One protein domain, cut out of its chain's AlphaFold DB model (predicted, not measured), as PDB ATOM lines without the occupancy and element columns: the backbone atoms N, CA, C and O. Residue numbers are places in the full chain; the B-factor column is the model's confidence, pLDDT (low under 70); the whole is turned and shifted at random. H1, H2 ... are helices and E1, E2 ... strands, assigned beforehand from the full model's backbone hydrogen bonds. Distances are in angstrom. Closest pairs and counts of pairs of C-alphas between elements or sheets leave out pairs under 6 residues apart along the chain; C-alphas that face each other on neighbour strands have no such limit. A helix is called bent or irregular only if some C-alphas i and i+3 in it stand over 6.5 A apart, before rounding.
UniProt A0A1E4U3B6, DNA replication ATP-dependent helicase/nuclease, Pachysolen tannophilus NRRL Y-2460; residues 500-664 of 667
ATOM      1  N   PRO A 500      32.162 -23.700  18.164       92.25
ATOM      2  CA  PRO A 500      31.269 -24.676  17.536       92.25
ATOM      3  C   PRO A 500      30.454 -24.108  16.368       92.25
ATOM      4  O   PRO A 500      30.151 -24.842  15.435       92.25
ATOM      5  N   LEU A 501      30.119 -22.810  16.391       91.12
ATOM      6  CA  LEU A 501      29.393 -22.158  15.298       91.12
ATOM      7  C   LEU A 501      30.290 -21.965  14.067       91.12
ATOM      8  O   LEU A 501      29.873 -22.280  12.958       91.12
ATOM      9  N   ILE A 502      31.529 -21.500  14.255       94.50
ATOM     10  CA  ILE A 502      32.478 -21.316  13.144       94.50
ATOM     11  C   ILE A 502      32.896 -22.671  12.559       94.50
ATOM     12  O   ILE A 502      32.892 -22.841  11.341       94.50
ATOM     13  N   VAL A 503      33.213 -23.654  13.410       95.88
ATOM     14  CA  VAL A 503      33.517 -25.029  12.979       95.88
ATOM     15  C   VAL A 503      32.313 -25.637  12.259       95.88
ATOM     16  O   VAL A 503      32.492 -26.236  11.204       95.88
ATOM     17  N   GLY A 504      31.092 -25.414  12.761       94.44
ATOM     18  CA  GLY A 504      29.847 -25.806  12.102       94.44
ATOM     19  C   GLY A 504      29.728 -25.255  10.684       94.44
ATOM     20  O   GLY A 504      29.626 -26.027   9.732       94.44
ATOM     21  N   ASN A 505      29.833 -23.932  10.534       94.12
ATOM     22  CA  ASN A 505      29.768 -23.254   9.238       94.12
ATOM     23  C   ASN A 505      30.832 -23.783   8.259       94.12
ATOM     24  O   ASN A 505      30.503 -24.154   7.135       94.12
ATOM     25  N   ILE A 506      32.099 -23.879   8.689       97.06
ATOM     26  CA  ILE A 506      33.195 -24.362   7.834       97.06
ATOM     27  C   ILE A 506      32.980 -25.831   7.435       97.06
ATOM     28  O   ILE A 506      33.223 -26.182   6.284       97.06
ATOM     29  N   VAL A 507      32.498 -26.692   8.339       97.12
ATOM     30  CA  VAL A 507      32.193 -28.103   8.029       97.12
ATOM     31  C   VAL A 507      31.017 -28.230   7.056       97.12
ATOM     32  O   VAL A 507      31.087 -29.076   6.164       97.12
ATOM     33  N   HIS A 508      29.975 -27.396   7.177       96.06
ATOM     34  CA  HIS A 508      28.883 -27.339   6.197       96.06
ATOM     35  C   HIS A 508      29.426 -26.956   4.813       96.06
ATOM     36  O   HIS A 508      29.290 -27.751   3.883       96.06
ATOM     37  N   SER A 509      30.127 -25.822   4.687       97.00
ATOM     38  CA  SER A 509      30.666 -25.354   3.400       97.00
ATOM     39  C   SER A 509      31.669 -26.332   2.778       97.00
ATOM     40  O   SER A 509      31.586 -26.621   1.587       97.00
ATOM     41  N   LEU A 510      32.568 -26.916   3.577       97.62
ATOM     42  CA  LEU A 510      33.535 -27.923   3.120       97.62
ATOM     43  C   LEU A 510      32.834 -29.175   2.571       97.62
ATOM     44  O   LEU A 510      33.226 -29.715   1.535       97.62
ATOM     45  N   PHE A 511      31.776 -29.638   3.242       97.56
ATOM     46  CA  PHE A 511      30.992 -30.784   2.790       97.56
ATOM     47  C   PHE A 511      30.172 -30.440   1.535       97.56
ATOM     48  O   PHE A 511      30.194 -31.201   0.567       97.56
ATOM     49  N   GLN A 512      29.533 -29.269   1.494       97.00
ATOM     50  CA  GLN A 512      28.821 -28.743   0.325       97.00
ATOM     51  C   GLN A 512      29.734 -28.606  -0.904       97.00
ATOM     52  O   GLN A 512      29.328 -28.982  -2.007       97.00
ATOM     53  N   GLU A 513      30.983 -28.155  -0.742       97.12
ATOM     54  CA  GLU A 513      31.980 -28.132  -1.819       97.12
ATOM     55  C   GLU A 513      32.355 -29.545  -2.292       97.12
ATOM     56  O   GLU A 513      32.371 -29.795  -3.499       97.12
ATOM     57  N   CYS A 514      32.583 -30.491  -1.373       96.62
ATOM     58  CA  CYS A 514      32.862 -31.894  -1.716       96.62
ATOM     59  C   CYS A 514      31.735 -32.539  -2.539       96.62
ATOM     60  O   CYS A 514      32.000 -33.252  -3.511       96.62
ATOM     61  N   LEU A 515      30.481 -32.265  -2.169       95.69
ATOM     62  CA  LEU A 515      29.289 -32.710  -2.893       95.69
ATOM     63  C   LEU A 515      29.208 -32.041  -4.273       95.69
ATOM     64  O   LEU A 515      29.125 -32.727  -5.289       95.69
ATOM     65  N   SER A 516      29.335 -30.712  -4.322       94.38
ATOM     66  CA  SER A 516      29.258 -29.905  -5.553       94.38
ATOM     67  C   SER A 516      30.353 -30.221  -6.576       94.38
ATOM     68  O   SER A 516      30.173 -29.982  -7.771       94.38
ATOM     69  N   LYS A 517      31.519 -30.701  -6.128       94.44
ATOM     70  CA  LYS A 517      32.633 -31.117  -6.996       94.44
ATOM     71  C   LYS A 517      32.707 -32.628  -7.211       94.44
ATOM     72  O   LYS A 517      33.578 -33.064  -7.961       94.44
ATOM     73  N   ASN A 518      31.824 -33.408  -6.580       93.00
ATOM     74  CA  ASN A 518      31.852 -34.872  -6.575       93.00
ATOM     75  C   ASN A 518      33.273 -35.404  -6.255       93.00
ATOM     76  O   ASN A 518      33.823 -36.256  -6.960       93.00
ATOM     77  N   ASN A 519      33.902 -34.825  -5.224       94.69
ATOM     78  CA  ASN A 519      35.297 -35.069  -4.866       94.69
ATOM     79  C   ASN A 519      35.519 -34.958  -3.349       94.69
ATOM     80  O   ASN A 519      35.227 -33.933  -2.745       94.69
ATOM     81  N   THR A 520      36.107 -35.996  -2.751       95.25
ATOM     82  CA  THR A 520      36.514 -36.034  -1.336       95.25
ATOM     83  C   THR A 520      37.975 -36.463  -1.155       95.25
ATOM     84  O   THR A 520      38.320 -37.096  -0.152       95.25
ATOM     85  N   SER A 521      38.844 -36.184  -2.134       96.50
ATOM     86  CA  SER A 521      40.288 -36.417  -1.991       96.50
ATOM     87  C   SER A 521      40.871 -35.527  -0.885       96.50
ATOM     88  O   SER A 521      40.371 -34.430  -0.624       96.50
ATOM     89  N   LEU A 522      41.925 -35.991  -0.206       95.56
ATOM     90  CA  LEU A 522      42.531 -35.224   0.889       95.56
ATOM     91  C   LEU A 522      43.193 -33.939   0.382       95.56
ATOM     92  O   LEU A 522      43.225 -32.951   1.106       95.56
ATOM     93  N   GLU A 523      43.681 -33.933  -0.854       97.06
ATOM     94  CA  GLU A 523      44.260 -32.766  -1.517       97.06
ATOM     95  C   GLU A 523      43.199 -31.670  -1.685       97.06
ATOM     96  O   GLU A 523      43.389 -30.556  -1.199       97.06
ATOM     97  N   PHE A 524      42.049 -32.015  -2.275       97.81
ATOM     98  CA  PHE A 524      40.926 -31.093  -2.466       97.81
ATOM     99  C   PHE A 524      40.342 -30.597  -1.135       97.81
ATOM    100  O   PHE A 524      40.110 -29.403  -0.966       97.81
ATOM    101  N   ILE A 525      40.156 -31.500  -0.166       97.69
ATOM    102  CA  ILE A 525      39.631 -31.152   1.159       97.69
ATOM    103  C   ILE A 525      40.572 -30.189   1.898       97.69
ATOM    104  O   ILE A 525      40.095 -29.247   2.524       97.69
ATOM    105  N   ASN A 526      41.895 -30.378   1.818       97.12
ATOM    106  CA  ASN A 526      42.846 -29.450   2.442       97.12
ATOM    107  C   ASN A 526      42.890 -28.089   1.725       97.12
ATOM    108  O   ASN A 526      42.980 -27.067   2.400       97.12
ATOM    109  N   GLU A 527      42.803 -28.055   0.391       97.81
ATOM    110  CA  GLU A 527      42.745 -26.805  -0.380       97.81
ATOM    111  C   GLU A 527      41.475 -25.997  -0.053       97.81
ATOM    112  O   GLU A 527      41.559 -24.811   0.269       97.81
ATOM    113  N   SER A 528      40.309 -26.651  -0.056       97.81
ATOM    114  CA  SER A 528      39.030 -26.058   0.355       97.81
ATOM    115  C   SER A 528      39.083 -25.548   1.804       97.81
ATOM    116  O   SER A 528      38.756 -24.391   2.068       97.81
ATOM    117  N   LEU A 529      39.602 -26.356   2.738       98.12
ATOM    118  CA  LEU A 529      39.714 -25.982   4.149       98.12
ATOM    119  C   LEU A 529      40.593 -24.740   4.375       98.12
ATOM    120  O   LEU A 529      40.206 -23.869   5.151       98.12
ATOM    121  N   GLU A 530      41.738 -24.609   3.699       97.75
ATOM    122  CA  GLU A 530      42.550 -23.383   3.792       97.75
ATOM    123  C   GLU A 530      41.782 -22.155   3.280       97.75
ATOM    124  O   GLU A 530      41.762 -21.120   3.949       97.75
ATOM    125  N   ASN A 531      41.083 -22.268   2.145       97.75
ATOM    126  CA  ASN A 531      40.276 -21.173   1.600       97.75
ATOM    127  C   ASN A 531      39.141 -20.755   2.558       97.75
ATOM    128  O   ASN A 531      38.934 -19.561   2.786       97.75
ATOM    129  N   LEU A 532      38.451 -21.723   3.171       97.62
ATOM    130  CA  LEU A 532      37.377 -21.483   4.144       97.62
ATOM    131  C   LEU A 532      37.896 -20.902   5.472       97.62
ATOM    132  O   LEU A 532      37.234 -20.059   6.081       97.62
ATOM    133  N   LEU A 533      39.098 -21.284   5.912       97.56
ATOM    134  CA  LEU A 533      39.758 -20.684   7.078       97.56
ATOM    135  C   LEU A 533      40.156 -19.223   6.827       97.56
ATOM    136  O   LEU A 533      40.033 -18.399   7.734       97.56
ATOM    137  N   GLN A 534      40.591 -18.875   5.610       96.12
ATOM    138  CA  GLN A 534      40.874 -17.480   5.252       96.12
ATOM    139  C   GLN A 534      39.595 -16.640   5.114       96.12
ATOM    140  O   GLN A 534      39.590 -15.485   5.541       96.12
ATOM    141  N   SER A 535      38.500 -17.189   4.573       95.81
ATOM    142  CA  SER A 535      37.233 -16.447   4.458       95.81
ATOM    143  C   SER A 535      36.584 -16.168   5.821       95.81
ATOM    144  O   SER A 535      36.058 -15.075   6.027       95.81
ATOM    145  N   ASN A 536      36.705 -17.093   6.780       95.00
ATOM    146  CA  ASN A 536      36.190 -16.958   8.150       95.00
ATOM    147  C   ASN A 536      37.175 -16.262   9.124       95.00
ATOM    148  O   ASN A 536      36.901 -16.170  10.323       95.00
ATOM    149  N   LEU A 537      38.321 -15.752   8.647       95.19
ATOM    150  CA  LEU A 537      39.391 -15.190   9.490       95.19
ATOM    151  C   LEU A 537      38.902 -14.103  10.466       95.19
ATOM    152  O   LEU A 537      39.363 -14.050  11.607       95.19
ATOM    153  N   ILE A 538      37.978 -13.238  10.039       93.50
ATOM    154  CA  ILE A 538      37.458 -12.143  10.877       93.50
ATOM    155  C   ILE A 538      36.674 -12.697  12.072       93.50
ATOM    156  O   ILE A 538      36.883 -12.242  13.198       93.50
ATOM    157  N   ASP A 539      35.828 -13.704  11.857       92.12
ATOM    158  CA  ASP A 539      35.019 -14.307  12.916       92.12
ATOM    159  C   ASP A 539      35.888 -15.099  13.899       92.12
ATOM    160  O   ASP A 539      35.702 -14.981  15.112       92.12
ATOM    161  N   ILE A 540      36.908 -15.808  13.404       95.19
ATOM    162  CA  ILE A 540      37.890 -16.537  14.228       95.19
ATOM    163  C   ILE A 540      38.675 -15.569  15.131       95.19
ATOM    164  O   ILE A 540      38.853 -15.823  16.325       95.19
ATOM    165  N   LEU A 541      39.090 -14.418  14.592       93.81
ATOM    166  CA  LEU A 541      39.732 -13.361  15.376       93.81
ATOM    167  C   LEU A 541      38.760 -12.677  16.353       93.81
ATOM    168  O   LEU A 541      39.186 -12.276  17.436       93.81
ATOM    169  N   SER A 542      37.469 -12.566  16.015       93.12
ATOM    170  CA  SER A 542      36.457 -11.936  16.879       93.12
ATOM    171  C   SER A 542      36.267 -12.674  18.209       93.12
ATOM    172  O   SER A 542      36.071 -12.036  19.243       93.12
ATOM    173  N   ILE A 543      36.416 -14.004  18.196       93.94
ATOM    174  CA  ILE A 543      36.345 -14.865  19.384       93.94
ATOM    175  C   ILE A 543      37.707 -15.062  20.076       93.94
ATOM    176  O   ILE A 543      37.802 -15.823  21.036       93.94
ATOM    177  N   ASN A 544      38.757 -14.362  19.619       94.62
ATOM    178  CA  ASN A 544      40.136 -14.475  20.112       94.62
ATOM    179  C   ASN A 544      40.697 -15.916  19.999       94.62
ATOM    180  O   ASN A 544      41.393 -16.394  20.897       94.62
ATOM    181  N   GLU A 545      40.415 -16.607  18.891       95.81
ATOM    182  CA  GLU A 545      40.970 -17.934  18.595       95.81
ATOM    183  C   GLU A 545      41.985 -17.916  17.445       95.81
ATOM    184  O   GLU A 545      42.207 -16.903  16.780       95.81
ATOM    185  N   THR A 546      42.652 -19.053  17.235       95.69
ATOM    186  CA  THR A 546      43.660 -19.214  16.174       95.69
ATOM    187  C   THR A 546      43.139 -20.040  15.000       95.69
ATOM    188  O   THR A 546      42.420 -21.019  15.197       95.69
ATOM    189  N   LEU A 547      43.578 -19.712  13.777       95.94
ATOM    190  CA  LEU A 547      43.279 -20.512  12.578       95.94
ATOM    191  C   LEU A 547      43.633 -21.994  12.770       95.94
ATOM    192  O   LEU A 547      42.846 -22.858  12.401       95.94
ATOM    193  N   GLN A 548      44.781 -22.288  13.394       96.62
ATOM    194  CA  GLN A 548      45.209 -23.662  13.664       96.62
ATOM    195  C   GLN A 548      44.226 -24.393  14.586       96.62
ATOM    196  O   GLN A 548      43.852 -25.521  14.287       96.62
ATOM    197  N   ARG A 549      43.743 -23.747  15.657       96.69
ATOM    198  CA  ARG A 549      42.785 -24.361  16.590       96.69
ATOM    199  C   ARG A 549      41.477 -24.754  15.903       96.69
ATOM    200  O   ARG A 549      40.969 -25.840  16.173       96.69
ATOM    201  N   ILE A 550      40.965 -23.894  15.021       97.56
ATOM    202  CA  ILE A 550      39.754 -24.151  14.227       97.56
ATOM    203  C   ILE A 550      40.018 -25.238  13.178       97.56
ATOM    204  O   ILE A 550      39.228 -26.171  13.054       97.56
ATOM    205  N   LYS A 551      41.161 -25.175  12.480       97.75
ATOM    206  CA  LYS A 551      41.601 -26.204  11.528       97.75
ATOM    207  C   LYS A 551      41.672 -27.585  12.179       97.75
ATOM    208  O   LYS A 551      41.201 -28.554  11.593       97.75
ATOM    209  N   ASP A 552      42.214 -27.673  13.392       97.50
ATOM    210  CA  ASP A 552      42.337 -28.925  14.139       97.50
ATOM    211  C   ASP A 552      40.972 -29.522  14.520       97.50
ATOM    212  O   ASP A 552      40.830 -30.743  14.481       97.50
ATOM    213  N   GLU A 553      39.949 -28.705  14.810       96.38
ATOM    214  CA  GLU A 553      38.578 -29.212  15.000       96.38
ATOM    215  C   GLU A 553      37.939 -29.657  13.685       96.38
ATOM    216  O   GLU A 553      37.420 -30.768  13.606       96.38
ATOM    217  N   VAL A 554      38.023 -28.853  12.619       97.00
ATOM    218  CA  VAL A 554      37.457 -29.228  11.309       97.00
ATOM    219  C   VAL A 554      38.115 -30.505  10.764       97.00
ATOM    220  O   VAL A 554      37.429 -31.371  10.216       97.00
ATOM    221  N   ASN A 555      39.415 -30.703  11.009       97.06
ATOM    222  CA  ASN A 555      40.131 -31.940  10.688       97.06
ATOM    223  C   ASN A 555      39.515 -33.189  11.347       97.06
ATOM    224  O   ASN A 555      39.560 -34.267  10.754       97.06
ATOM    225  N   MET A 556      38.900 -33.069  12.531       95.81
ATOM    226  CA  MET A 556      38.196 -34.185  13.179       95.81
ATOM    227  C   MET A 556      36.917 -34.589  12.429       95.81
ATOM    228  O   MET A 556      36.487 -35.735  12.546       95.81
ATOM    229  N   HIS A 557      36.331 -33.693  11.627       95.50
ATOM    230  CA  HIS A 557      35.119 -33.957  10.843       95.50
ATOM    231  C   HIS A 557      35.397 -34.569   9.456       95.50
ATOM    232  O   HIS A 557      34.540 -35.288   8.935       95.50
ATOM    233  N   ILE A 558      36.593 -34.377   8.882       95.88
ATOM    234  CA  ILE A 558      36.971 -34.893   7.547       95.88
ATOM    235  C   ILE A 558      36.688 -36.404   7.365       95.88
ATOM    236  O   ILE A 558      36.075 -36.762   6.354       95.88
ATOM    237  N   PRO A 559      37.038 -37.309   8.307       95.75
ATOM    238  CA  PRO A 559      36.771 -38.740   8.139       95.75
ATOM    239  C   PRO A 559      35.276 -39.071   8.048       95.75
ATOM    240  O   PRO A 559      34.895 -40.018   7.360       95.75
ATOM    241  N   TYR A 560      34.415 -38.286   8.705       94.50
ATOM    242  CA  TYR A 560      32.965 -38.469   8.654       94.50
ATOM    243  C   TYR A 560      32.395 -38.034   7.300       94.50
ATOM    244  O   TYR A 560      31.554 -38.748   6.757       94.50
ATOM    245  N   ILE A 561      32.902 -36.936   6.721       94.88
ATOM    246  CA  ILE A 561      32.561 -36.489   5.358       94.88
ATOM    247  C   ILE A 561      32.921 -37.584   4.342       94.88
ATOM    248  O   ILE A 561      32.068 -38.022   3.572       94.88
ATOM    249  N   GLN A 562      34.157 -38.091   4.385       94.38
ATOM    250  CA  GLN A 562      34.628 -39.143   3.474       94.38
ATOM    251  C   GLN A 562      33.856 -40.465   3.645       94.38
ATOM    252  O   GLN A 562      33.501 -41.120   2.657       94.38
ATOM    253  N   ASN A 563      33.550 -40.857   4.887       93.06
ATOM    254  CA  ASN A 563      32.763 -42.057   5.170       93.06
ATOM    255  C   ASN A 563      31.310 -41.914   4.691       93.06
ATOM    256  O   ASN A 563      30.781 -42.834   4.075       93.06
ATOM    257  N   TRP A 564      30.657 -40.775   4.947       93.31
ATOM    258  CA  TRP A 564      29.296 -40.521   4.467       93.31
ATOM    259  C   TRP A 564      29.251 -40.546   2.937       93.31
ATOM    260  O   TRP A 564      28.449 -41.278   2.360       93.31
ATOM    261  N   TYR A 565      30.175 -39.839   2.282       92.31
ATOM    262  CA  TYR A 565      30.246 -39.756   0.824       92.31
ATOM    263  C   TYR A 565      30.362 -41.147   0.191       92.31
ATOM    264  O   TYR A 565      29.526 -41.531  -0.620       92.31
ATOM    265  N   SER A 566      31.324 -41.956   0.644       90.31
ATOM    266  CA  SER A 566      31.507 -43.333   0.158       90.31
ATOM    267  C   SER A 566      30.375 -44.303   0.534       90.31
ATOM    268  O   SER A 566      30.228 -45.338  -0.114       90.31
ATOM    269  N   THR A 567      29.556 -43.975   1.541       90.75
ATOM    270  CA  THR A 567      28.390 -44.774   1.958       90.75
ATOM    271  C   THR A 567      27.146 -44.499   1.110       90.75
ATOM    272  O   THR A 567      26.385 -45.434   0.862       90.75
ATOM    273  N   PHE A 568      26.927 -43.248   0.684       91.38
ATOM    274  CA  PHE A 568      25.689 -42.815   0.019       91.38
ATOM    275  C   PHE A 568      25.851 -42.454  -1.467       91.38
ATOM    276  O   PHE A 568      24.929 -42.717  -2.238       91.38
ATOM    277  N   ILE A 569      26.981 -41.883  -1.892       87.62
ATOM    278  CA  ILE A 569      27.213 -41.439  -3.278       87.62
ATOM    279  C   ILE A 569      28.032 -42.496  -4.018       87.62
ATOM    280  O   ILE A 569      29.252 -42.534  -3.901       87.62
ATOM    281  N   ASN A 570      27.331 -43.379  -4.736       72.44
ATOM    282  CA  ASN A 570      27.803 -44.299  -5.784       72.44
ATOM    283  C   ASN A 570      26.598 -45.128  -6.284       72.44
ATOM    284  O   ASN A 570      25.695 -45.416  -5.500       72.44
ATOM    285  N   ASP A 571      26.611 -45.616  -7.530       60.28
ATOM    286  CA  ASP A 571      25.561 -46.533  -8.035       60.28
ATOM    287  C   ASP A 571      25.472 -47.847  -7.228       60.28
ATOM    288  O   ASP A 571      24.408 -48.444  -7.086       60.28
ATOM    289  N   ASP A 572      26.603 -48.287  -6.669       57.12
ATOM    290  CA  ASP A 572      26.746 -49.501  -5.853       57.12
ATOM    291  C   ASP A 572      26.520 -49.241  -4.343       57.12
ATOM    292  O   ASP A 572      26.771 -50.126  -3.520       57.12
ATOM    293  N   ALA A 573      26.099 -48.028  -3.951       58.72
ATOM    294  CA  ALA A 573      25.932 -47.630  -2.552       58.72
ATOM    295  C   ALA A 573      24.818 -48.430  -1.850       58.72
ATOM    296  O   ALA A 573      23.706 -48.598  -2.352       58.72
ATOM    297  N   ARG A 574      25.133 -48.950  -0.656       63.69
ATOM    298  CA  ARG A 574      24.300 -49.922   0.083       63.69
ATOM    299  C   ARG A 574      23.869 -49.381   1.440       63.69
ATOM    300  O   ARG A 574      23.872 -50.117   2.427       63.69
ATOM    301  N   ALA A 575      23.552 -48.089   1.518       79.12
ATOM    302  CA  ALA A 575      23.102 -47.484   2.762       79.12
ATOM    303  C   ALA A 575      21.713 -48.034   3.123       79.12
ATOM    304  O   ALA A 575      20.709 -47.694   2.501       79.12
ATOM    305  N   ILE A 576      21.656 -48.931   4.111       81.38
ATOM    306  CA  ILE A 576      20.403 -49.559   4.535       81.38
ATOM    307  C   ILE A 576      19.695 -48.645   5.540       81.38
ATOM    308  O   ILE A 576      19.989 -48.681   6.736       81.38
ATOM    309  N   ILE A 577      18.743 -47.856   5.050       82.50
ATOM    310  CA  ILE A 577      17.906 -46.968   5.860       82.50
ATOM    311  C   ILE A 577      16.619 -47.667   6.328       82.50
ATOM    312  O   ILE A 577      16.221 -48.719   5.816       82.50
ATOM    313  N   VAL A 578      15.935 -47.049   7.291       78.19
ATOM    314  CA  VAL A 578      14.550 -47.367   7.664       78.19
ATOM    315  C   VAL A 578      13.728 -46.100   7.462       78.19
ATOM    316  O   VAL A 578      13.972 -45.098   8.132       78.19
ATOM    317  N   THR A 579      12.780 -46.131   6.530       70.50
ATOM    318  CA  THR A 579      11.879 -45.002   6.261       70.50
ATOM    319  C   THR A 579      10.885 -44.853   7.413       70.50
ATOM    320  O   THR A 579      10.322 -45.851   7.869       70.50
ATOM    321  N   GLU A 580      10.631 -43.631   7.892       65.44
ATOM    322  CA  GLU A 580       9.689 -43.426   8.998       65.44
ATOM    323  C   GLU A 580       8.283 -43.964   8.663       65.44
ATOM    324  O   GLU A 580       7.800 -43.880   7.535       65.44
ATOM    325  N   GLY A 581       7.641 -44.594   9.652       63.12
ATOM    326  CA  GLY A 581       6.366 -45.297   9.487       63.12
ATOM    327  C   GLY A 581       6.477 -46.691   8.852       63.12
ATOM    328  O   GLY A 581       5.575 -47.509   9.049       63.12
ATOM    329  N   GLN A 582       7.577 -47.016   8.165       64.50
ATOM    330  CA  GLN A 582       7.826 -48.349   7.611       64.50
ATOM    331  C   GLN A 582       8.694 -49.200   8.551       64.50
ATOM    332  O   GLN A 582       9.555 -48.709   9.275       64.50
ATOM    333  N   LYS A 583       8.455 -50.518   8.549       65.69
ATOM    334  CA  LYS A 583       9.311 -51.508   9.235       65.69
ATOM    335  C   LYS A 583      10.309 -52.186   8.298       65.69
ATOM    336  O   LYS A 583      11.187 -52.909   8.766       65.69
ATOM    337  N   GLU A 584      10.134 -52.009   6.994       72.94
ATOM    338  CA  GLU A 584      11.033 -52.561   5.992       72.94
ATOM    339  C   GLU A 584      12.288 -51.700   5.862       72.94
ATOM    340  O   GLU A 584      12.285 -50.495   6.117       72.94
ATOM    341  N   LYS A 585      13.381 -52.363   5.494       82.88
ATOM    342  CA  LYS A 585      14.676 -51.740   5.257       82.88
ATOM    343  C   LYS A 585      14.811 -51.443   3.771       82.88
ATOM    344  O   LYS A 585      14.613 -52.342   2.956       82.88
ATOM    345  N   SER A 586      15.174 -50.210   3.445       83.38
ATOM    346  CA  SER A 586      15.393 -49.767   2.068       83.38
ATOM    347  C   SER A 586      16.878 -49.529   1.844       83.38
ATOM    348  O   SER A 586      17.534 -48.918   2.683       83.38
ATOM    349  N   ASN A 587      17.408 -49.988   0.714       87.88
ATOM    350  CA  ASN A 587      18.684 -49.486   0.225       87.88
ATOM    351  C   ASN A 587      18.460 -48.063  -0.294       87.88
ATOM    352  O   ASN A 587      17.475 -47.814  -0.993       87.88
ATOM    353  N   MET A 588      19.372 -47.162   0.050       88.56
ATOM    354  CA  MET A 588      19.435 -45.795  -0.438       88.56
ATOM    355  C   MET A 588      20.788 -45.556  -1.104       88.56
ATOM    356  O   MET A 588      21.831 -45.878  -0.531       88.56
ATOM    357  N   SER A 589      20.757 -44.935  -2.275       91.69
ATOM    358  CA  SER A 589      21.904 -44.255  -2.875       91.69
ATOM    359  C   SER A 589      21.503 -42.840  -3.289       91.69
ATOM    360  O   SER A 589      20.319 -42.534  -3.454       91.69
ATOM    361  N   ILE A 590      22.486 -41.957  -3.422       92.44
ATOM    362  CA  ILE A 590      22.326 -40.618  -3.986       92.44
ATOM    363  C   ILE A 590      22.958 -40.647  -5.373       92.44
ATOM    364  O   ILE A 590      24.163 -40.858  -5.506       92.44
ATOM    365  N   SER A 591      22.122 -40.479  -6.397       89.56
ATOM    366  CA  SER A 591      22.512 -40.571  -7.806       89.56
ATOM    367  C   SER A 591      22.805 -39.211  -8.437       89.56
ATOM    368  O   SER A 591      23.458 -39.168  -9.478       89.56
ATOM    369  N   ASN A 592      22.366 -38.105  -7.825       91.62
ATOM    370  CA  ASN A 592      22.770 -36.762  -8.234       91.62
ATOM    371  C   ASN A 592      22.654 -35.733  -7.095       91.62
ATOM    372  O   ASN A 592      21.763 -35.830  -6.250       91.62
ATOM    373  N   ILE A 593      23.501 -34.704  -7.134       94.94
ATOM    374  CA  ILE A 593      23.333 -33.464  -6.365       94.94
ATOM    375  C   ILE A 593      22.658 -32.454  -7.298       94.94
ATOM    376  O   ILE A 593      23.147 -32.217  -8.402       94.94
ATOM    377  N   LEU A 594      21.504 -31.917  -6.902       94.94
ATOM    378  CA  LEU A 594      20.666 -31.082  -7.771       94.94
ATOM    379  C   LEU A 594      20.887 -29.588  -7.529       94.94
ATOM    380  O   LEU A 594      20.957 -28.834  -8.495       94.94
ATOM    381  N   ASP A 595      20.997 -29.180  -6.264       96.62
ATOM    382  CA  ASP A 595      21.298 -27.804  -5.856       96.62
ATOM    383  C   ASP A 595      21.909 -27.780  -4.437       96.62
ATOM    384  O   ASP A 595      21.824 -28.769  -3.698       96.62
ATOM    385  N   VAL A 596      22.536 -26.665  -4.058       96.56
ATOM    386  CA  VAL A 596      23.217 -26.441  -2.767       96.56
ATOM    387  C   VAL A 596      22.879 -25.040  -2.258       96.56
ATOM    388  O   VAL A 596      22.895 -24.086  -3.029       96.56
ATOM    389  N   GLU A 597      22.563 -24.916  -0.964       95.19
ATOM    390  CA  GLU A 597      21.961 -23.707  -0.368       95.19
ATOM    391  C   GLU A 597      20.669 -23.255  -1.094       95.19
ATOM    392  O   GLU A 597      20.435 -22.074  -1.368       95.19
ATOM    393  N   GLU A 598      19.788 -24.208  -1.411       95.50
ATOM    394  CA  GLU A 598      18.600 -23.955  -2.225       95.50
ATOM    395  C   GLU A 598      17.535 -23.149  -1.454       95.50
ATOM    396  O   GLU A 598      16.890 -23.622  -0.513       95.50
ATOM    397  N   ASN A 599      17.324 -21.900  -1.876       95.69
ATOM    398  CA  ASN A 599      16.376 -20.960  -1.274       95.69
ATOM    399  C   ASN A 599      14.964 -21.106  -1.886       95.69
ATOM    400  O   ASN A 599      14.623 -20.425  -2.856       95.69
ATOM    401  N   ILE A 600      14.126 -21.980  -1.315       95.12
ATOM    402  CA  ILE A 600      12.741 -22.206  -1.772       95.12
ATOM    403  C   ILE A 600      11.753 -21.342  -0.983       95.12
ATOM    404  O   ILE A 600      11.714 -21.381   0.249       95.12
ATOM    405  N   TRP A 601      10.893 -20.596  -1.684       93.94
ATOM    406  CA  TRP A 601       9.764 -19.865  -1.095       93.94
ATOM    407  C   TRP A 601       8.443 -20.516  -1.521       93.94
ATOM    408  O   TRP A 601       8.208 -20.706  -2.711       93.94
ATOM    409  N   SER A 602       7.573 -20.806  -0.553       93.62
ATOM    410  CA  SER A 602       6.233 -21.359  -0.755       93.62
ATOM    411  C   SER A 602       5.153 -20.349  -0.347       93.62
ATOM    412  O   SER A 602       4.822 -20.223   0.838       93.62
ATOM    413  N   PRO A 603       4.539 -19.656  -1.320       91.56
ATOM    414  CA  PRO A 603       3.305 -18.910  -1.102       91.56
ATOM    415  C   PRO A 603       2.117 -19.827  -0.775       91.56
ATOM    416  O   PRO A 603       1.166 -19.377  -0.148       91.56
ATOM    417  N   MET A 604       2.150 -21.107  -1.175       92.19
ATOM    418  CA  MET A 604       1.095 -22.079  -0.867       92.19
ATOM    419  C   MET A 604       1.035 -22.406   0.631       92.19
ATOM    420  O   MET A 604      -0.050 -22.347   1.211       92.19
ATOM    421  N   PHE A 605       2.177 -22.688   1.265       93.94
ATOM    422  CA  PHE A 605       2.274 -23.032   2.688       93.94
ATOM    423  C   PHE A 605       2.583 -21.835   3.606       93.94
ATOM    424  O   PHE A 605       2.468 -21.972   4.821       93.94
ATOM    425  N   GLY A 606       2.971 -20.674   3.065       94.38
ATOM    426  CA  GLY A 606       3.442 -19.528   3.857       94.38
ATOM    427  C   GLY A 606       4.812 -19.765   4.503       94.38
ATOM    428  O   GLY A 606       5.121 -19.218   5.561       94.38
ATOM    429  N   ILE A 607       5.636 -20.617   3.887       95.19
ATOM    430  CA  ILE A 607       6.918 -21.075   4.437       95.19
ATOM    431  C   ILE A 607       8.036 -20.808   3.430       95.19
ATOM    432  O   ILE A 607       7.840 -20.894   2.222       95.19
ATOM    433  N   ARG A 608       9.233 -20.502   3.927       95.44
ATOM    434  CA  ARG A 608      10.469 -20.467   3.135       95.44
ATOM    435  C   ARG A 608      11.548 -21.342   3.767       95.44
ATOM    436  O   ARG A 608      11.551 -21.545   4.981       95.44
ATOM    437  N   GLY A 609      12.482 -21.827   2.966       95.62
ATOM    438  CA  GLY A 609      13.604 -22.646   3.410       95.62
ATOM    439  C   GLY A 609      14.891 -22.245   2.711       95.62
ATOM    440  O   GLY A 609      14.847 -21.721   1.603       95.62
ATOM    441  N   LEU A 610      16.009 -22.488   3.388       95.81
ATOM    442  CA  LEU A 610      17.332 -22.569   2.786       95.81
ATOM    443  C   LEU A 610      17.786 -24.006   3.041       95.81
ATOM    444  O   LEU A 610      17.995 -24.374   4.197       95.81
ATOM    445  N   ILE A 611      17.775 -24.835   2.005       96.62
ATOM    446  CA  ILE A 611      18.057 -26.267   2.118       96.62
ATOM    447  C   ILE A 611      19.552 -26.455   1.874       96.62
ATOM    448  O   ILE A 611      20.033 -26.057   0.816       96.62
ATOM    449  N   ASP A 612      20.279 -27.038   2.833       96.88
ATOM    450  CA  ASP A 612      21.740 -27.187   2.735       96.88
ATOM    451  C   ASP A 612      22.156 -27.850   1.411       96.88
ATOM    452  O   ASP A 612      23.068 -27.360   0.738       96.88
ATOM    453  N   VAL A 613      21.466 -28.935   1.031       97.19
ATOM    454  CA  VAL A 613      21.635 -29.658  -0.238       97.19
ATOM    455  C   VAL A 613      20.298 -30.267  -0.694       97.19
ATOM    456  O   VAL A 613      19.605 -30.916   0.093       97.19
ATOM    457  N   THR A 614      19.964 -30.146  -1.979       96.94
ATOM    458  CA  THR A 614      18.849 -30.874  -2.617       96.94
ATOM    459  C   THR A 614      19.415 -31.993  -3.493       96.94
ATOM    460  O   THR A 614      20.295 -31.754  -4.321       96.94
ATOM    461  N   VAL A 615      18.939 -33.233  -3.317       94.62
ATOM    462  CA  VAL A 615      19.521 -34.426  -3.966       94.62
ATOM    463  C   VAL A 615      18.486 -35.287  -4.686       94.62
ATOM    464  O   VAL A 615      17.323 -35.360  -4.285       94.62
ATOM    465  N   GLU A 616      18.932 -35.987  -5.729       93.38
ATOM    466  CA  GLU A 616      18.219 -37.126  -6.303       93.38
ATOM    467  C   GLU A 616      18.667 -38.399  -5.570       93.38
ATOM    468  O   GLU A 616      19.831 -38.803  -5.654       93.38
ATOM    469  N   ALA A 617      17.742 -39.032  -4.851       90.56
ATOM    470  CA  ALA A 617      17.971 -40.282  -4.138       90.56
ATOM    471  C   ALA A 617      17.223 -41.445  -4.803       90.56
ATOM    472  O   ALA A 617      16.032 -41.344  -5.101       90.56
ATOM    473  N   HIS A 618      17.903 -42.576  -4.988       89.31
ATOM    474  CA  HIS A 618      17.308 -43.841  -5.417       89.31
ATOM    475  C   HIS A 618      17.013 -44.687  -4.174       89.31
ATOM    476  O   HIS A 618      17.914 -45.010  -3.400       89.31
ATOM    477  N   LEU A 619      15.740 -45.040  -3.975       87.56
ATOM    478  CA  LEU A 619      15.285 -45.930  -2.908       87.56
ATOM    479  C   LEU A 619      14.820 -47.272  -3.478       87.56
ATOM    480  O   LEU A 619      14.044 -47.317  -4.434       87.56
ATOM    481  N   LYS A 620      15.274 -48.369  -2.862       86.12
ATOM    482  CA  LYS A 620      14.999 -49.740  -3.315       86.12
ATOM    483  C   LYS A 620      14.756 -50.702  -2.150       86.12
ATOM    484  O   LYS A 620      15.636 -50.907  -1.312       86.12
ATOM    485  N   ASN A 621      13.584 -51.329  -2.112       83.94
ATOM    486  CA  ASN A 621      13.190 -52.346  -1.132       83.94
ATOM    487  C   ASN A 621      12.342 -53.462  -1.783       83.94
ATOM    488  O   ASN A 621      12.352 -53.630  -3.000       83.94
ATOM    489  N   SER A 622      11.642 -54.264  -0.975       81.38
ATOM    490  CA  SER A 622      10.797 -55.388  -1.413       81.38
ATOM    491  C   SER A 622       9.608 -54.985  -2.296       81.38
ATOM    492  O   SER A 622       9.116 -55.806  -3.066       81.38
ATOM    493  N   ASN A 623       9.121 -53.754  -2.135       79.75
ATOM    494  CA  ASN A 623       7.845 -53.265  -2.658       79.75
ATOM    495  C   ASN A 623       7.995 -52.029  -3.569       79.75
ATOM    496  O   ASN A 623       7.027 -51.636  -4.217       79.75
ATOM    497  N   TYR A 624       9.175 -51.404  -3.600       78.25
ATOM    498  CA  TYR A 624       9.449 -50.156  -4.311       78.25
ATOM    499  C   TYR A 624      10.886 -50.118  -4.854       78.25
ATOM    500  O   TYR A 624      11.815 -50.571  -4.185       78.25
ATOM    501  N   ASP A 625      11.073 -49.544  -6.043       87.69
ATOM    502  CA  ASP A 625      12.371 -49.336  -6.699       87.69
ATOM    503  C   ASP A 625      12.273 -48.097  -7.603       87.69
ATOM    504  O   ASP A 625      11.614 -48.144  -8.641       87.69
ATOM    505  N   GLY A 626      12.856 -46.967  -7.192       87.50
ATOM    506  CA  GLY A 626      12.673 -45.699  -7.908       87.50
ATOM    507  C   GLY A 626      13.354 -44.485  -7.275       87.50
ATOM    508  O   GLY A 626      13.955 -44.566  -6.201       87.50
ATOM    509  N   LYS A 627      13.298 -43.355  -7.987       89.19
ATOM    510  CA  LYS A 627      14.032 -42.121  -7.675       89.19
ATOM    511  C   LYS A 627      13.117 -41.015  -7.151       89.19
ATOM    512  O   LYS A 627      12.007 -40.843  -7.648       89.19
ATOM    513  N   PHE A 628      13.626 -40.228  -6.208       88.81
ATOM    514  CA  PHE A 628      12.946 -39.083  -5.604       88.81
ATOM    515  C   PHE A 628      13.881 -37.876  -5.490       88.81
ATOM    516  O   PHE A 628      15.071 -38.039  -5.222       88.81
ATOM    517  N   VAL A 629      13.327 -36.666  -5.594       93.38
ATOM    518  CA  VAL A 629      13.990 -35.448  -5.103       93.38
ATOM    519  C   VAL A 629      13.730 -35.333  -3.600       93.38
ATOM    520  O   VAL A 629      12.581 -35.429  -3.166       93.38
ATOM    521  N   THR A 630      14.775 -35.140  -2.796       92.81
ATOM    522  CA  THR A 630      14.678 -35.042  -1.330       92.81
ATOM    523  C   THR A 630      15.643 -33.990  -0.776       92.81
ATOM    524  O   THR A 630      16.734 -33.822  -1.329       92.81
ATOM    525  N   PRO A 631      15.290 -33.285   0.318       95.62
ATOM    526  CA  PRO A 631      16.255 -32.462   1.036       95.62
ATOM    527  C   PRO A 631      17.279 -33.338   1.763       95.62
ATOM    528  O   PRO A 631      16.949 -34.419   2.262       95.62
ATOM    529  N   LEU A 632      18.494 -32.818   1.887       95.00
ATOM    530  CA  LEU A 632      19.531 -33.266   2.805       95.00
ATOM    531  C   LEU A 632      19.917 -32.067   3.681       95.00
ATOM    532  O   LEU A 632      20.469 -31.086   3.194       95.00
ATOM    533  N   GLU A 633      19.600 -32.158   4.972       95.00
ATOM    534  CA  GLU A 633      20.014 -31.192   5.995       95.00
ATOM    535  C   GLU A 633      21.295 -31.697   6.667       95.00
ATOM    536  O   GLU A 633      21.356 -32.852   7.102       95.00
ATOM    537  N   ILE A 634      22.304 -30.839   6.781       93.75
ATOM    538  CA  ILE A 634      23.559 -31.117   7.476       93.75
ATOM    539  C   ILE A 634      23.403 -30.627   8.929       93.75
ATOM    540  O   ILE A 634      22.702 -29.656   9.206       93.75
ATOM    541  N   LYS A 635      24.021 -31.315   9.899       91.19
ATOM    542  CA  LYS A 635      24.112 -30.851  11.295       91.19
ATOM    543  C   LYS A 635      25.451 -31.249  11.908       91.19
ATOM    544  O   LYS A 635      25.765 -32.436  11.996       91.19
ATOM    545  N   THR A 636      26.202 -30.283  12.427       83.31
ATOM    546  CA  THR A 636      27.381 -30.543  13.267       83.31
ATOM    547  C   THR A 636      26.990 -30.703  14.734       83.31
ATOM    548  O   THR A 636      26.979 -29.743  15.501       83.31
ATOM    549  N   GLY A 637      26.665 -31.930  15.139       72.81
ATOM    550  CA  GLY A 637      26.362 -32.257  16.532       72.81
ATOM    551  C   GLY A 637      26.014 -33.732  16.728       72.81
ATOM    552  O   GLY A 637      25.580 -34.409  15.802       72.81
ATOM    553  N   GLY A 638      26.198 -34.242  17.949       66.69
ATOM    554  CA  GLY A 638      25.956 -35.654  18.278       66.69
ATOM    555  C   GLY A 638      24.501 -36.015  18.606       66.69
ATOM    556  O   GLY A 638      24.255 -37.127  19.071       66.69
ATOM    557  N   ARG A 639      23.544 -35.087  18.449       76.19
ATOM    558  CA  ARG A 639      22.150 -35.252  18.898       76.19
ATOM    559  C   ARG A 639      21.138 -34.832  17.840       76.19
ATOM    560  O   ARG A 639      21.240 -33.769  17.235       76.19
ATOM    561  N   GLU A 640      20.118 -35.667  17.680       77.94
ATOM    562  CA  GLU A 640      18.906 -35.346  16.935       77.94
ATOM    563  C   GLU A 640      17.894 -34.676  17.875       77.94
ATOM    564  O   GLU A 640      17.577 -35.204  18.943       77.94
ATOM    565  N   TYR A 641      17.369 -33.518  17.470       83.56
ATOM    566  CA  TYR A 641      16.344 -32.777  18.201       83.56
ATOM    567  C   TYR A 641      15.027 -32.738  17.412       83.56
ATOM    568  O   TYR A 641      15.008 -32.837  16.183       83.56
ATOM    569  N   LEU A 642      13.896 -32.566  18.109       87.31
ATOM    570  CA  LEU A 642      12.567 -32.531  17.477       87.31
ATOM    571  C   LEU A 642      12.444 -31.394  16.445       87.31
ATOM    572  O   LEU A 642      11.811 -31.565  15.403       87.31
ATOM    573  N   ASN A 643      13.088 -30.258  16.712       89.31
ATOM    574  CA  ASN A 643      13.136 -29.113  15.808       89.31
ATOM    575  C   ASN A 643      13.920 -29.402  14.506       89.31
ATOM    576  O   ASN A 643      13.487 -28.933  13.454       89.31
ATOM    577  N   HIS A 644      14.968 -30.241  14.525       89.00
ATOM    578  CA  HIS A 644      15.659 -30.723  13.317       89.00
ATOM    579  C   HIS A 644      14.698 -31.537  12.440       89.00
ATOM    580  O   HIS A 644      14.534 -31.260  11.255       89.00
ATOM    581  N   ARG A 645      13.989 -32.501  13.043       89.62
ATOM    582  CA  ARG A 645      13.023 -33.358  12.336       89.62
ATOM    583  C   ARG A 645      11.876 -32.552  11.732       89.62
ATOM    584  O   ARG A 645      11.449 -32.827  10.612       89.62
ATOM    585  N   ALA A 646      11.404 -31.532  12.447       92.44
ATOM    586  CA  ALA A 646      10.414 -30.586  11.944       92.44
ATOM    587  C   ALA A 646      10.957 -29.742  10.777       92.44
ATOM    588  O   ALA A 646      10.257 -29.586   9.780       92.44
ATOM    589  N   GLN A 647      12.198 -29.249  10.857       92.69
ATOM    590  CA  GLN A 647      12.849 -28.496   9.779       92.69
ATOM    591  C   GLN A 647      12.916 -29.323   8.482       92.69
ATOM    592  O   GLN A 647      12.395 -28.880   7.459       92.69
ATOM    593  N   THR A 648      13.450 -30.549   8.534       92.25
ATOM    594  CA  THR A 648      13.552 -31.430   7.355       92.25
ATOM    595  C   THR A 648      12.177 -31.798   6.791       92.25
ATOM    596  O   THR A 648      11.979 -31.771   5.580       92.25
ATOM    597  N   SER A 649      11.191 -32.057   7.659       93.38
ATOM    598  CA  SER A 649       9.810 -32.367   7.253       93.38
ATOM    599  C   SER A 649       9.140 -31.202   6.509       93.38
ATOM    600  O   SER A 649       8.386 -31.415   5.560       93.38
ATOM    601  N   LEU A 650       9.426 -29.957   6.903       95.44
ATOM    602  CA  LEU A 650       8.968 -28.765   6.186       95.44
ATOM    603  C   LEU A 650       9.701 -28.587   4.848       95.44
ATOM    604  O   LEU A 650       9.081 -28.162   3.875       95.44
ATOM    605  N   TYR A 651      10.980 -28.956   4.755       96.56
ATOM    606  CA  TYR A 651      11.718 -28.946   3.488       96.56
ATOM    607  C   TYR A 651      11.173 -29.959   2.473       96.56
ATOM    608  O   TYR A 651      11.115 -29.639   1.287       96.56
ATOM    609  N   THR A 652      10.654 -31.110   2.912       93.81
ATOM    610  CA  THR A 652       9.929 -32.042   2.028       93.81
ATOM    611  C   THR A 652       8.694 -31.391   1.384       93.81
ATOM    612  O   THR A 652       8.434 -31.617   0.204       93.81
ATOM    613  N   LEU A 653       7.959 -30.533   2.109       92.00
ATOM    614  CA  LEU A 653       6.821 -29.785   1.546       92.00
ATOM    615  C   LEU A 653       7.266 -28.751   0.500       92.00
ATOM    616  O   LEU A 653       6.632 -28.628  -0.549       92.00
ATOM    617  N   LEU A 654       8.362 -28.031   0.769       94.56
ATOM    618  CA  LEU A 654       8.924 -27.040  -0.156       94.56
ATOM    619  C   LEU A 654       9.419 -27.689  -1.458       94.56
ATOM    620  O   LEU A 654       9.141 -27.180  -2.543       94.56
ATOM    621  N   ILE A 655      10.102 -28.833  -1.357       93.75
ATOM    622  CA  ILE A 655      10.575 -29.597  -2.516       93.75
ATOM    623  C   ILE A 655       9.409 -30.184  -3.318       93.75
ATOM    624  O   ILE A 655       9.434 -30.078  -4.544       93.75
ATOM    625  N   ASN A 656       8.353 -30.708  -2.680       88.62
ATOM    626  CA  ASN A 656       7.184 -31.184  -3.432       88.62
ATOM    627  C   ASN A 656       6.531 -30.049  -4.244       88.62
ATOM    628  O   ASN A 656       6.254 -30.225  -5.428       88.62
ATOM    629  N   GLU A 657       6.354 -28.850  -3.670       88.12
ATOM    630  CA  GLU A 657       5.786 -27.724  -4.428       88.12
ATOM    631  C   GLU A 657       6.715 -27.219  -5.550       88.12
ATOM    632  O   GLU A 657       6.222 -26.816  -6.607       88.12
ATOM    633  N   ARG A 658       8.037 -27.215  -5.339       89.25
ATOM    634  CA  ARG A 658       9.009 -26.715  -6.326       89.25
ATOM    635  C   ARG A 658       9.188 -27.662  -7.510       89.25
ATOM    636  O   ARG A 658       9.211 -27.196  -8.647       89.25
ATOM    637  N   TYR A 659       9.313 -28.958  -7.242       88.25
ATOM    638  CA  TYR A 659       9.560 -29.984  -8.255       88.25
ATOM    639  C   TYR A 659       8.268 -30.652  -8.766       88.25
ATOM    640  O   TYR A 659       8.331 -31.484  -9.667       88.25
ATOM    641  N   ASP A 660       7.098 -30.263  -8.236       74.00
ATOM    642  CA  ASP A 660       5.770 -30.782  -8.605       74.00
ATOM    643  C   ASP A 660       5.721 -32.332  -8.541       74.00
ATOM    644  O   ASP A 660       5.174 -32.995  -9.429       74.00
ATOM    645  N   MET A 661       6.309 -32.926  -7.487       65.81
ATOM    646  CA  MET A 661       6.538 -34.383  -7.384       65.81
ATOM    647  C   MET A 661       5.237 -35.203  -7.453       65.81
ATOM    648  O   MET A 661       5.242 -36.290  -8.030       65.81
ATOM    649  N   ASP A 662       4.110 -34.639  -7.000       52.38
ATOM    650  CA  ASP A 662       2.738 -35.154  -7.189       52.38
ATOM    651  C   ASP A 662       2.388 -35.532  -8.656       52.38
ATOM    652  O   ASP A 662       1.407 -36.242  -8.901       52.38
ATOM    653  N   ARG A 663       3.142 -35.052  -9.660       39.69
ATOM    654  CA  ARG A 663       2.947 -35.397 -11.083       39.69
ATOM    655  C   ARG A 663       3.673 -36.665 -11.534       39.69
ATOM    656  O   ARG A 663       3.274 -37.232 -12.550       39.69
ATOM    657  N   TYR A 664       4.716 -37.104 -10.829       34.62
ATOM    658  CA  TYR A 664       5.583 -38.201 -11.278       34.62
ATOM    659  C   TYR A 664       5.007 -39.605 -11.007       34.62
ATOM    660  O   TYR A 664       5.471 -40.573 -11.598       34.62
TER     661      TYR A 664
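This is residues 500 to 664 of the 667 residues of the protein "DNA replication ATP-dependent helicase/nuclease" of Pachysolen tannophilus NRRL Y-2460 (UniProt A0A1E4U3B6). A long, strongly twisted sheet, E1 to E4, bends and curls round helix H5, while a cluster of crossed helices, H1, H2, H3 and the bent H4, makes the other end of the domain. H1 and the arm H4b join this cluster to the sheet. The printed part has 165 residues, with six named helices and four named strands in the order H1 H2 H3 H4 E1 E2 E3 E4 H5 H6; the class is mixed, and the antiparallel sheet has the order E1 - E2 - E3 - E4. It is compact, with a radius of gyration of the C-alphas of 17.4 A and spans of 53 by 39 by 27 A.

E1, residues 575 to 578, E2, residues 585 to 602, E3, residues 607 to 620, and E4, residues 625 to 632, form a meander, each strand the antiparallel neighbour and hairpin partner of the one before. E2 bends by 95 degrees at residue 599 and E3 by 86 degrees at residue 610. Within hydrogen-bond range are N 577 and O 586, 2.9 A, N 600 and O 609, 3.0 A, and N 617 and O 628, 2.9 A. The sheet curls round H5, residues 642 to 659; the closest C-alphas of E4 and H5 are Pro 631 and Tyr 651, 6.2 A. H1, residues 500 to 516, is on the same face as H5, at a height over the sheet of 9.7 A. H4, residues 547 to 568, was assigned as one helix by its hydrogen bonds but is bent, with C-alphas 556 and 559 6.9 A apart; its arms H4a, residues 547 to 556, and H4b, residues 559 to 568, stand at a steep tilt of 40 degrees. H4b is on the sheet, over none of its strands; its closest C-alphas to E2 are Phe 568 and Ser 589, 5.0 A. H1 touches H4a with residues 502 to 507 alone, closest at the C-alphas of Val 503 and Val 554, 6.0 A. H2, residues 522 to 535, touches H1 at a steep tilt of 48 degrees, opposite ways, closest at the C-alphas of Ile 506 and Leu 532, 6.3 A. H3, residues 537 to 542, touches H4a only at the corner, and only just, with 3 pairs of C-alphas within 8 A, the closest Ile 540 and Leu 547, 6.9 A. H6, residues 661 to 664, is close to H5 but not clearly touching, the closest C-alphas being Asn 656 and Asp 662, 7.0 A. Every O i to N i+4 pair is within hydrogen-bond range in H1, H2, H3 and H4b, against 5 of 6 in H4a and 13 of 14 in H5; H6 is too short for such a pair.

E2 is 32.1 A long from first to last C-alpha, E3 30.8 A and E4 20.0 A. H5 measures 26.0 A, H1 23.8 A and H2 19.8 A. H1 begins at C-alpha 500 (31.269, -24.676, 17.536), E2 ends at C-alpha 602 (6.233, -21.359, -0.755), and H6 ends at C-alpha 664 (5.583, -38.201, -11.278).

The two C-alphas farthest apart are those of Asn 544 and Asn 623, 55.4 A. The printed part has no cut and no long link; residues 638 to 643, of which 642 and 643 belong to H5, stand free. Mean pLDDT of the printed part is 89.5, and residues 571 to 574, 580 to 583, 638 and 661 to 664 are under 70.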